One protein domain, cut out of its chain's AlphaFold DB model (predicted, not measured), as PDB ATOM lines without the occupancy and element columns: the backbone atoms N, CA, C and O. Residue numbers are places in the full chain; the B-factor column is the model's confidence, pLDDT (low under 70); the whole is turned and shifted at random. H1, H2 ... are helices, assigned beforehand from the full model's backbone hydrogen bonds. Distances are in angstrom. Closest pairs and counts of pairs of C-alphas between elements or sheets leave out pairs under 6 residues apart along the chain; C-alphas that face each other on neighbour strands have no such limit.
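Overview. This is residues 501 to 573 of the 577 residues of the protein "DUF43 domain-containing protein" of Candidatus Microthrix parvicella RN1 (UniProt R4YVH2). The longest helix, H2, crosses H1 at a steep angle, the two running opposite ways, and the shorter H3 lies beyond the end of this pair where H2 ends and H1 begins. A long loop, residues 549 to 563, swings out from the end of H2 past the start of H1 and folds back into H3, while the opening stretch, residues 501 to 514, passes over the side of H1 that is turned away from H2. The printed part has 73 residues with three named helices, in the order H1, H2, H3, and no named strand; the class is all helix, though the helices hold 34 of the 73 residues, under half. The whole is compact, with a radius of gyration of the C-alphas of 11.7 A, and it spans 34 by 23 by 23 A.

Arrangement. H2, residues 535 to 548, touches H1, residues 515 to 525, with 17 pairs of C-alphas within 8 A. The closest C-alphas of the two are those of Ala 520 and Ala 538, 4.7 A apart, and the centres are 8.9 A apart. Their lines stand at a steep tilt of 46 degrees, and they run opposite ways. H3, residues 564 to 572, is close to H2 but not clearly touching it: the closest C-alphas, those of Leu 546 and Leu 570, are 7.6 A apart. H2 and H3 run opposite ways at a steep tilt of 61 degrees, with their centres 16.7 A apart. H1 and H3 are apart. In H1, H2 and H3 every O i to N i+4 pair is within hydrogen-bond range.

Along the chain. H2 runs from Arg 535, with its C-alpha at (107.899, 180.197, 192.381), to Ser 548, with its C-alpha at (101.924, 177.680, 173.522), and measures 19.9 A from first to last C-alpha. H1 begins at Pro 515, with its C-alpha at (111.989, 185.869, 179.030), ends at Arg 525 and measures 15.5 A. H3 runs from Leu 564 to Ala 572, with C-alpha 572 at (100.715, 190.125, 171.546), and measures 12.0 A.

Size, cuts and confidence. The two C-alphas farthest apart are those of Pro 529 and Pro 563, at 33.7 A. The first and last printed C-alphas, of Arg 501 and Asp 573, are 10.0 A apart. The printed part has no cut. The link from H1 to H2 is short, with 9 residues, and the link from H2 to H3 is long, with 15 residues. The mean pLDDT of the printed part is 85.9; residues 501 to 504, residue 527 and residue 529 are under 70.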
ATOM      1  N   ARG A 501      91.847 191.179 180.979       47.06
ATOM      2  CA  ARG A 501      92.985 190.305 180.638       47.06
ATOM      3  C   ARG A 501      94.247 190.716 181.412       47.06
ATOM      4  O   ARG A 501      94.597 191.901 181.397       47.06
ATOM      5  N   PRO A 502      94.968 189.762 182.035       53.81
ATOM      6  CA  PRO A 502      96.285 190.029 182.598       53.81
ATOM      7  C   PRO A 502      97.201 190.614 181.519       53.81
ATOM      8  O   PRO A 502      97.227 190.125 180.397       53.81
ATOM      9  N   GLN A 503      97.939 191.675 181.827       64.38
ATOM     10  CA  GLN A 503      98.871 192.283 180.874       64.38
ATOM     11  C   GLN A 503     100.243 191.626 180.987       64.38
ATOM     12  O   GLN A 503     100.679 191.303 182.089       64.38
ATOM     13  N   LEU A 504     100.956 191.479 179.871       64.12
ATOM     14  CA  LEU A 504     102.347 191.029 179.903       64.12
ATOM     15  C   LEU A 504     103.221 191.955 180.762       64.12
ATOM     16  O   LEU A 504     102.981 193.167 180.811       64.12
ATOM     17  N   PRO A 505     104.271 191.422 181.416       71.31
ATOM     18  CA  PRO A 505     105.244 192.264 182.091       71.31
ATOM     19  C   PRO A 505     105.899 193.249 181.114       71.31
ATOM     20  O   PRO A 505     106.136 192.899 179.958       71.31
ATOM     21  N   PRO A 506     106.289 194.450 181.577       74.06
ATOM     22  CA  PRO A 506     107.051 195.376 180.752       74.06
ATOM     23  C   PRO A 506     108.410 194.755 180.386       74.06
ATOM     24  O   PRO A 506     109.307 194.646 181.228       74.06
ATOM     25  N   LEU A 507     108.548 194.346 179.122       82.44
ATOM     26  CA  LEU A 507     109.771 193.743 178.576       82.44
ATOM     27  C   LEU A 507     110.824 194.793 178.180       82.44
ATOM     28  O   LEU A 507     112.015 194.492 178.088       82.44
ATOM     29  N   VAL A 508     110.407 196.046 177.989       83.50
ATOM     30  CA  VAL A 508     111.301 197.166 177.670       83.50
ATOM     31  C   VAL A 508     112.265 197.445 178.832       83.50
ATOM     32  O   VAL A 508     111.849 197.648 179.976       83.50
ATOM     33  N   GLY A 509     113.565 197.467 178.533       83.94
ATOM     34  CA  GLY A 509     114.658 197.565 179.509       83.94
ATOM     35  C   GLY A 509     115.071 196.221 180.123       83.94
ATOM     36  O   GLY A 509     115.935 196.175 181.005       83.94
ATOM     37  N   ARG A 510     114.469 195.114 179.670       87.94
ATOM     38  CA  ARG A 510     114.788 193.739 180.079       87.94
ATOM     39  C   ARG A 510     115.375 192.913 178.929       87.94
ATOM     40  O   ARG A 510     115.361 191.692 179.015       87.94
ATOM     41  N   GLY A 511     115.946 193.551 177.903       90.75
ATOM     42  CA  GLY A 511     116.512 192.879 176.726       90.75
ATOM     43  C   GLY A 511     117.470 191.720 177.037       90.75
ATOM     44  O   GLY A 511     117.363 190.667 176.424       90.75
ATOM     45  N   HIS A 512     118.331 191.866 178.049       92.62
ATOM     46  CA  HIS A 512     119.283 190.823 178.474       92.62
ATOM     47  C   HIS A 512     118.688 189.765 179.413       92.62
ATOM     48  O   HIS A 512     119.358 188.809 179.792       92.62
ATOM     49  N   ALA A 513     117.447 189.943 179.863       91.75
ATOM     50  CA  ALA A 513     116.825 189.005 180.775       91.75
ATOM     51  C   ALA A 513     116.256 187.814 180.006       91.75
ATOM     52  O   ALA A 513     115.683 187.956 178.927       91.75
ATOM     53  N   ASN A 514     116.351 186.637 180.616       93.69
ATOM     54  CA  ASN A 514     115.694 185.454 180.092       93.69
ATOM     55  C   ASN A 514     114.163 185.628 180.176       93.69
ATOM     56  O   ASN A 514     113.647 185.815 181.287       93.69
ATOM     57  N   PRO A 515     113.419 185.548 179.059       92.25
ATOM     58  CA  PRO A 515     111.989 185.869 179.030       92.25
ATOM     59  C   PRO A 515     111.165 184.974 179.965       92.25
ATOM     60  O   PRO A 515     110.273 185.464 180.659       92.25
ATOM     61  N   ARG A 516     111.535 183.694 180.115       93.19
ATOM     62  CA  ARG A 516     110.900 182.778 181.077       93.19
ATOM     63  C   ARG A 516     111.003 183.293 182.514       93.19
ATOM     64  O   ARG A 516     110.052 183.161 183.289       93.19
ATOM     65  N   ASN A 517     112.157 183.853 182.880       92.19
ATOM     66  CA  ASN A 517     112.394 184.398 184.215       92.19
ATOM     67  C   ASN A 517     111.637 185.709 184.431       92.19
ATOM     68  O   ASN A 517     111.112 185.907 185.522       92.19
ATOM     69  N   VAL A 518     111.543 186.567 183.408       89.88
ATOM     70  CA  VAL A 518     110.771 187.821 183.475       89.88
ATOM     71  C   VAL A 518     109.290 187.528 183.724       89.88
ATOM     72  O   VAL A 518     108.693 188.099 184.636       89.88
ATOM     73  N   ILE A 519     108.719 186.577 182.983       89.56
ATOM     74  CA  ILE A 519     107.322 186.152 183.146       89.56
ATOM     75  C   ILE A 519     107.105 185.506 184.520       89.56
ATOM     76  O   ILE A 519     106.165 185.855 185.230       89.56
ATOM     77  N   ALA A 520     107.996 184.602 184.944       89.50
ATOM     78  CA  ALA A 520     107.880 183.961 186.252       89.50
ATOM     79  C   ALA A 520     108.006 184.966 187.414       89.50
ATOM     80  O   ALA A 520     107.281 184.855 188.402       89.50
ATOM     81  N   GLU A 521     108.902 185.956 187.315       89.06
ATOM     82  CA  GLU A 521     109.021 187.046 188.293       89.06
ATOM     83  C   GLU A 521     107.702 187.819 188.399       89.06
ATOM     84  O   GLU A 521     107.218 188.049 189.510       89.06
ATOM     85  N   TRP A 522     107.098 188.153 187.259       85.19
ATOM     86  CA  TRP A 522     105.827 188.868 187.192       85.19
ATOM     87  C   TRP A 522     104.668 188.077 187.813       85.19
ATOM     88  O   TRP A 522     104.006 188.599 188.707       85.19
ATOM     89  N   LEU A 523     104.506 186.794 187.471       85.69
ATOM     90  CA  LEU A 523     103.469 185.918 188.044       85.69
ATOM     91  C   LEU A 523     103.572 185.780 189.575       85.69
ATOM     92  O   LEU A 523     102.566 185.659 190.270       85.69
ATOM     93  N   THR A 524     104.785 185.837 190.136       86.62
ATOM     94  CA  THR A 524     104.977 185.790 191.601       86.62
ATOM     95  C   THR A 524     104.710 187.120 192.307       86.62
ATOM     96  O   THR A 524     104.570 187.152 193.531       86.62
ATOM     97  N   ARG A 525     104.690 188.228 191.560       83.00
ATOM     98  CA  ARG A 525     104.558 189.597 192.079       83.00
ATOM     99  C   ARG A 525     103.298 190.301 191.586       83.00
ATOM    100  O   ARG A 525     103.154 191.495 191.847       83.00
ATOM    101  N   THR A 526     102.410 189.583 190.897       74.50
ATOM    102  CA  THR A 526     101.184 190.164 190.354       74.50
ATOM    103  C   THR A 526     100.373 190.831 191.479       74.50
ATOM    104  O   THR A 526     100.355 190.318 192.607       74.50
ATOM    105  N   PRO A 527      99.778 192.019 191.258       65.88
ATOM    106  CA  PRO A 527      99.065 192.747 192.305       65.88
ATOM    107  C   PRO A 527      97.901 191.949 192.896       65.88
ATOM    108  O   PRO A 527      97.684 192.038 194.103       65.88
ATOM    109  N   ASP A 528      97.231 191.146 192.067       72.06
ATOM    110  CA  ASP A 528      96.108 190.291 192.438       72.06
ATOM    111  C   ASP A 528      96.561 189.110 193.325       72.06
ATOM    112  O   ASP A 528      97.286 188.232 192.855       72.06
ATOM    113  N   PRO A 529      96.170 189.063 194.613       69.75
ATOM    114  CA  PRO A 529      96.552 187.988 195.521       69.75
ATOM    115  C   PRO A 529      96.039 186.604 195.108       69.75
ATOM    116  O   PRO A 529      96.685 185.619 195.466       69.75
ATOM    117  N   GLU A 530      94.913 186.518 194.393       71.88
ATOM    118  CA  GLU A 530      94.308 185.244 193.979       71.88
ATOM    119  C   GLU A 530      95.028 184.641 192.763       71.88
ATOM    120  O   GLU A 530      95.160 183.421 192.675       71.88
ATOM    121  N   ALA A 531      95.602 185.488 191.903       72.31
ATOM    122  CA  ALA A 531      96.430 185.094 190.759       72.31
ATOM    123  C   ALA A 531      97.926 184.892 191.102       72.31
ATOM    124  O   ALA A 531      98.741 184.549 190.241       72.31
ATOM    125  N   ARG A 532      98.350 185.117 192.357       81.69
ATOM    126  CA  ARG A 532      99.763 184.956 192.749       81.69
ATOM    127  C   ARG A 532     100.173 183.493 192.790       81.69
ATOM    128  O   ARG A 532      99.802 182.734 193.685       81.69
ATOM    129  N   LEU A 533     101.081 183.133 191.892       86.31
ATOM    130  CA  LEU A 533     101.657 181.798 191.847       86.31
ATOM    131  C   LEU A 533     102.877 181.663 192.766       86.31
ATOM    132  O   LEU A 533     103.691 182.578 192.932       86.31
ATOM    133  N   THR A 534     103.077 180.465 193.321       90.12
ATOM    134  CA  THR A 534     104.361 180.115 193.944       90.12
ATOM    135  C   THR A 534     105.478 180.108 192.896       90.12
ATOM    136  O   THR A 534     105.237 179.878 191.712       90.12
ATOM    137  N   ARG A 535     106.747 180.251 193.312       89.88
ATOM    138  CA  ARG A 535     107.899 180.197 192.381       89.88
ATOM    139  C   ARG A 535     107.927 178.939 191.505       89.88
ATOM    140  O   ARG A 535     108.417 178.995 190.381       89.88
ATOM    141  N   ARG A 536     107.461 177.797 192.026       91.44
ATOM    142  CA  ARG A 536     107.403 176.543 191.263       91.44
ATOM    143  C   ARG A 536     106.300 176.599 190.208       91.44
ATOM    144  O   ARG A 536     106.580 176.273 189.063       91.44
ATOM    145  N   GLN A 537     105.100 177.043 190.581       91.19
ATOM    146  CA  GLN A 537     103.973 177.206 189.657       91.19
ATOM    147  C   GLN A 537     104.289 178.237 188.566       91.19
ATOM    148  O   GLN A 537     104.143 177.929 187.392       91.19
ATOM    149  N   ALA A 538     104.844 179.395 188.932       89.25
ATOM    150  CA  ALA A 538     105.204 180.453 187.988       89.25
ATOM    151  C   ALA A 538     106.228 180.004 186.929       89.25
ATOM    152  O   ALA A 538     106.148 180.421 185.782       89.25
ATOM    153  N   ARG A 539     107.181 179.131 187.292       90.94
ATOM    154  CA  ARG A 539     108.168 178.570 186.349       90.94
ATOM    155  C   ARG A 539     107.588 177.557 185.370       90.94
ATOM    156  O   ARG A 539     108.190 177.358 184.315       90.94
ATOM    157  N   VAL A 540     106.531 176.854 185.772       91.38
ATOM    158  CA  VAL A 540     105.804 175.915 184.912       91.38
ATOM    159  C   VAL A 540     104.902 176.722 183.986       91.38
ATOM    160  O   VAL A 540     105.094 176.655 182.782       91.38
ATOM    161  N   ALA A 541     104.077 177.615 184.539       90.25
ATOM    162  CA  ALA A 541     103.204 178.503 183.773       90.25
ATOM    163  C   ALA A 541     103.967 179.347 182.737       90.25
ATOM    164  O   ALA A 541     103.534 179.455 181.595       90.25
ATOM    165  N   SER A 542     105.140 179.893 183.086       91.25
ATOM    166  CA  SER A 542     105.948 180.644 182.118       91.25
ATOM    167  C   SER A 542     106.534 179.772 181.009       91.25
ATOM    168  O   SER A 542     106.662 180.236 179.880       91.25
ATOM    169  N   SER A 543     106.882 178.515 181.302       92.06
ATOM    170  CA  SER A 543     107.309 177.552 180.281       92.06
ATOM    171  C   SER A 543     106.157 177.142 179.371       92.06
ATOM    172  O   SER A 543     106.345 177.115 178.159       92.06
ATOM    173  N   ASP A 544     104.988 176.864 179.943       91.81
ATOM    174  CA  ASP A 544     103.806 176.431 179.198       91.81
ATOM    175  C   ASP A 544     103.298 177.544 178.273       91.81
ATOM    176  O   ASP A 544     102.981 177.278 177.119       91.81
ATOM    177  N   HIS A 545     103.311 178.800 178.736       90.56
ATOM    178  CA  HIS A 545     102.950 179.959 177.917       90.56
ATOM    179  C   HIS A 545     103.937 180.197 176.760       90.56
ATOM    180  O   HIS A 545     103.533 180.412 175.622       90.56
ATOM    181  N   LEU A 546     105.248 180.103 177.006       92.31
ATOM    182  CA  LEU A 546     106.229 180.194 175.917       92.31
ATOM    183  C   LEU A 546     106.053 179.045 174.911       92.31
ATOM    184  O   LEU A 546     106.090 179.271 173.703       92.31
ATOM    185  N   ALA A 547     105.787 177.829 175.394       91.50
ATOM    186  CA  ALA A 547     105.523 176.674 174.544       91.50
ATOM    187  C   ALA A 547     104.230 176.822 173.723       91.50
ATOM    188  O   ALA A 547     104.224 176.432 172.556       91.50
ATOM    189  N   SER A 548     103.163 177.421 174.273       91.31
ATOM    190  CA  SER A 548     101.924 177.680 173.522       91.31
ATOM    191  C   SER A 548     102.121 178.676 172.379       91.31
ATOM    192  O   SER A 548     101.418 178.595 171.376       91.31
ATOM    193  N   LEU A 549     103.113 179.561 172.499       90.00
ATOM    194  CA  LEU A 549     103.545 180.480 171.442       90.00
ATOM    195  C   LEU A 549     104.573 179.864 170.478       90.00
ATOM    196  O   LEU A 549     105.035 180.534 169.558       90.00
ATOM    197  N   GLY A 550     104.970 178.604 170.684       89.31
ATOM    198  CA  GLY A 550     106.028 177.959 169.903       89.31
ATOM    199  C   GLY A 550     107.427 178.532 170.165       89.31
ATOM    200  O   GLY A 550     108.316 178.398 169.323       89.31
ATOM    201  N   ILE A 551     107.639 179.182 171.314       91.81
ATOM    202  CA  ILE A 551     108.906 179.812 171.692       91.81
ATOM    203  C   ILE A 551     109.675 178.881 172.632       91.81
ATOM    204  O   ILE A 551     109.360 178.735 173.813       91.81
ATOM    205  N   GLU A 552     110.746 178.279 172.124       90.44
ATOM    206  CA  GLU A 552     111.701 177.539 172.949       90.44
ATOM    207  C   GLU A 552     112.733 178.498 173.560       90.44
ATOM    208  O   GLU A 552     113.436 179.206 172.833       90.44
ATOM    209  N   VAL A 553     112.875 178.474 174.889       91.31
ATOM    210  CA  VAL A 553     113.846 179.286 175.638       91.31
ATOM    211  C   VAL A 553     114.733 178.385 176.492       91.31
ATOM    212  O   VAL A 553     114.254 177.603 177.318       91.31
ATOM    213  N   ARG A 554     116.042 178.535 176.324       89.75
ATOM    214  CA  ARG A 554     117.109 177.806 177.009       89.75
ATOM    215  C   ARG A 554     117.701 178.644 178.143       89.75
ATOM    216  O   ARG A 554     117.563 179.871 178.161       89.75
ATOM    217  N   PRO A 555     118.376 178.009 179.117       88.69
ATOM    218  CA  PRO A 555     119.236 178.733 180.045       88.69
ATOM    219  C   PRO A 555     120.275 179.561 179.276       88.69
ATOM    220  O   PRO A 555     120.876 179.068 178.328       88.69
ATOM    221  N   GLY A 556     120.469 180.818 179.677       88.06
ATOM    222  CA  GLY A 556     121.405 181.735 179.018       88.06
ATOM    223  C   GLY A 556     120.832 182.503 177.824       88.06
ATOM    224  O   GLY A 556     121.479 183.440 177.380       88.06
ATOM    225  N   ASP A 557     119.629 182.175 177.335       91.88
ATOM    226  CA  ASP A 557     118.961 183.028 176.344       91.88
ATOM    227  C   ASP A 557     118.508 184.337 176.979       91.88
ATOM    228  O   ASP A 557     118.019 184.353 178.120       91.88
ATOM    229  N   SER A 558     118.572 185.397 176.187       94.19
ATOM    230  CA  SER A 558     117.986 186.694 176.475       94.19
ATOM    231  C   SER A 558     116.851 187.032 175.505       94.19
ATOM    232  O   SER A 558     116.675 186.395 174.467       94.19
ATOM    233  N   LEU A 559     116.044 188.038 175.848       93.62
ATOM    234  CA  LEU A 559     114.957 188.505 174.987       93.62
ATOM    235  C   LEU A 559     115.474 188.997 173.625       93.62
ATOM    236  O   LEU A 559     114.821 188.755 172.617       93.62
ATOM    237  N   ILE A 560     116.636 189.659 173.582       94.38
ATOM    238  CA  ILE A 560     117.218 190.187 172.333       94.38
ATOM    239  C   ILE A 560     117.769 189.096 171.404       94.38
ATOM    240  O   ILE A 560     117.914 189.354 170.208       94.38
ATOM    241  N   ASP A 561     118.014 187.887 171.916       95.31
ATOM    242  CA  ASP A 561     118.443 186.737 171.107       95.31
ATOM    243  C   ASP A 561     117.275 186.092 170.350       95.31
ATOM    244  O   ASP A 561     117.484 185.291 169.436       95.31
ATOM    245  N   LEU A 562     116.030 186.394 170.729       95.69
ATOM    246  CA  LEU A 562     114.864 185.855 170.042       95.69
ATOM    247  C   LEU A 562     114.661 186.539 168.676       95.69
ATOM    248  O   LEU A 562     114.944 187.735 168.527       95.69
ATOM    249  N   PRO A 563     114.142 185.807 167.675       95.75
ATOM    250  CA  PRO A 563     113.613 186.406 166.455       95.75
ATOM    251  C   PRO A 563     112.505 187.427 166.756       95.75
ATOM    252  O   PRO A 563     111.742 187.249 167.711       95.75
ATOM    253  N   LEU A 564     112.378 188.472 165.936       93.00
ATOM    254  CA  LEU A 564     111.364 189.516 166.131       93.00
ATOM    255  C   LEU A 564     109.927 188.973 166.086       93.00
ATOM    256  O   LEU A 564     109.102 189.453 166.856       93.00
ATOM    257  N   ASP A 565     109.634 187.933 165.301       92.25
ATOM    258  CA  ASP A 565     108.307 187.301 165.259       92.25
ATOM    259  C   ASP A 565     107.959 186.606 166.583       92.25
ATOM    260  O   ASP A 565     106.820 186.665 167.043       92.25
ATOM    261  N   ALA A 566     108.955 186.019 167.256       93.38
ATOM    262  CA  ALA A 566     108.778 185.441 168.584       93.38
ATOM    263  C   ALA A 566     108.586 186.530 169.653       93.38
ATOM    264  O   ALA A 566     107.758 186.377 170.550       93.38
ATOM    265  N   ILE A 567     109.317 187.646 169.553       92.38
ATOM    266  CA  ILE A 567     109.130 188.800 170.447       92.38
ATOM    267  C   ILE A 567     107.740 189.414 170.228       92.38
ATOM    268  O   ILE A 567     107.055 189.712 171.202       92.38
ATOM    269  N   ALA A 568     107.298 189.558 168.978       88.88
ATOM    270  CA  ALA A 568     105.966 190.041 168.633       88.88
ATOM    271  C   ALA A 568     104.872 189.134 169.206       88.88
ATOM    272  O   ALA A 568     103.973 189.628 169.880       88.88
ATOM    273  N   ALA A 569     104.976 187.813 169.014       88.44
ATOM    274  CA  ALA A 569     104.030 186.847 169.572       88.44
ATOM    275  C   ALA A 569     103.967 186.933 171.104       88.44
ATOM    276  O   ALA A 569     102.881 186.986 171.675       88.44
ATOM    277  N   LEU A 570     105.131 187.021 171.758       87.25
ATOM    278  CA  LEU A 570     105.216 187.188 173.205       87.25
ATOM    279  C   LEU A 570     104.566 188.484 173.677       87.25
ATOM    280  O   LEU A 570     104.011 188.513 174.762       87.25
ATOM    281  N   LEU A 571     104.671 189.564 172.912       81.50
ATOM    282  CA  LEU A 571     104.090 190.838 173.298       81.50
ATOM    283  C   LEU A 571     102.584 190.942 172.959       81.50
ATOM    284  O   LEU A 571     101.879 191.744 173.573       81.50
ATOM    285  N   ALA A 572     102.104 190.150 171.995       78.88
ATOM    286  CA  ALA A 572     100.715 190.125 171.546       78.88
ATOM    287  C   ALA A 572      99.801 189.255 172.423       78.88
ATOM    288  O   ALA A 572      98.616 189.570 172.550       78.88
ATOM    289  N   ASP A 573     100.327 188.180 173.017       76.00
ATOM    290  CA  ASP A 573      99.525 187.217 173.778       76.00
ATOM    291  C   ASP A 573      99.750 187.343 175.296       76.00
ATOM    292  O   ASP A 573     100.848 187.066 175.787       76.00
TER     293      ASP A 573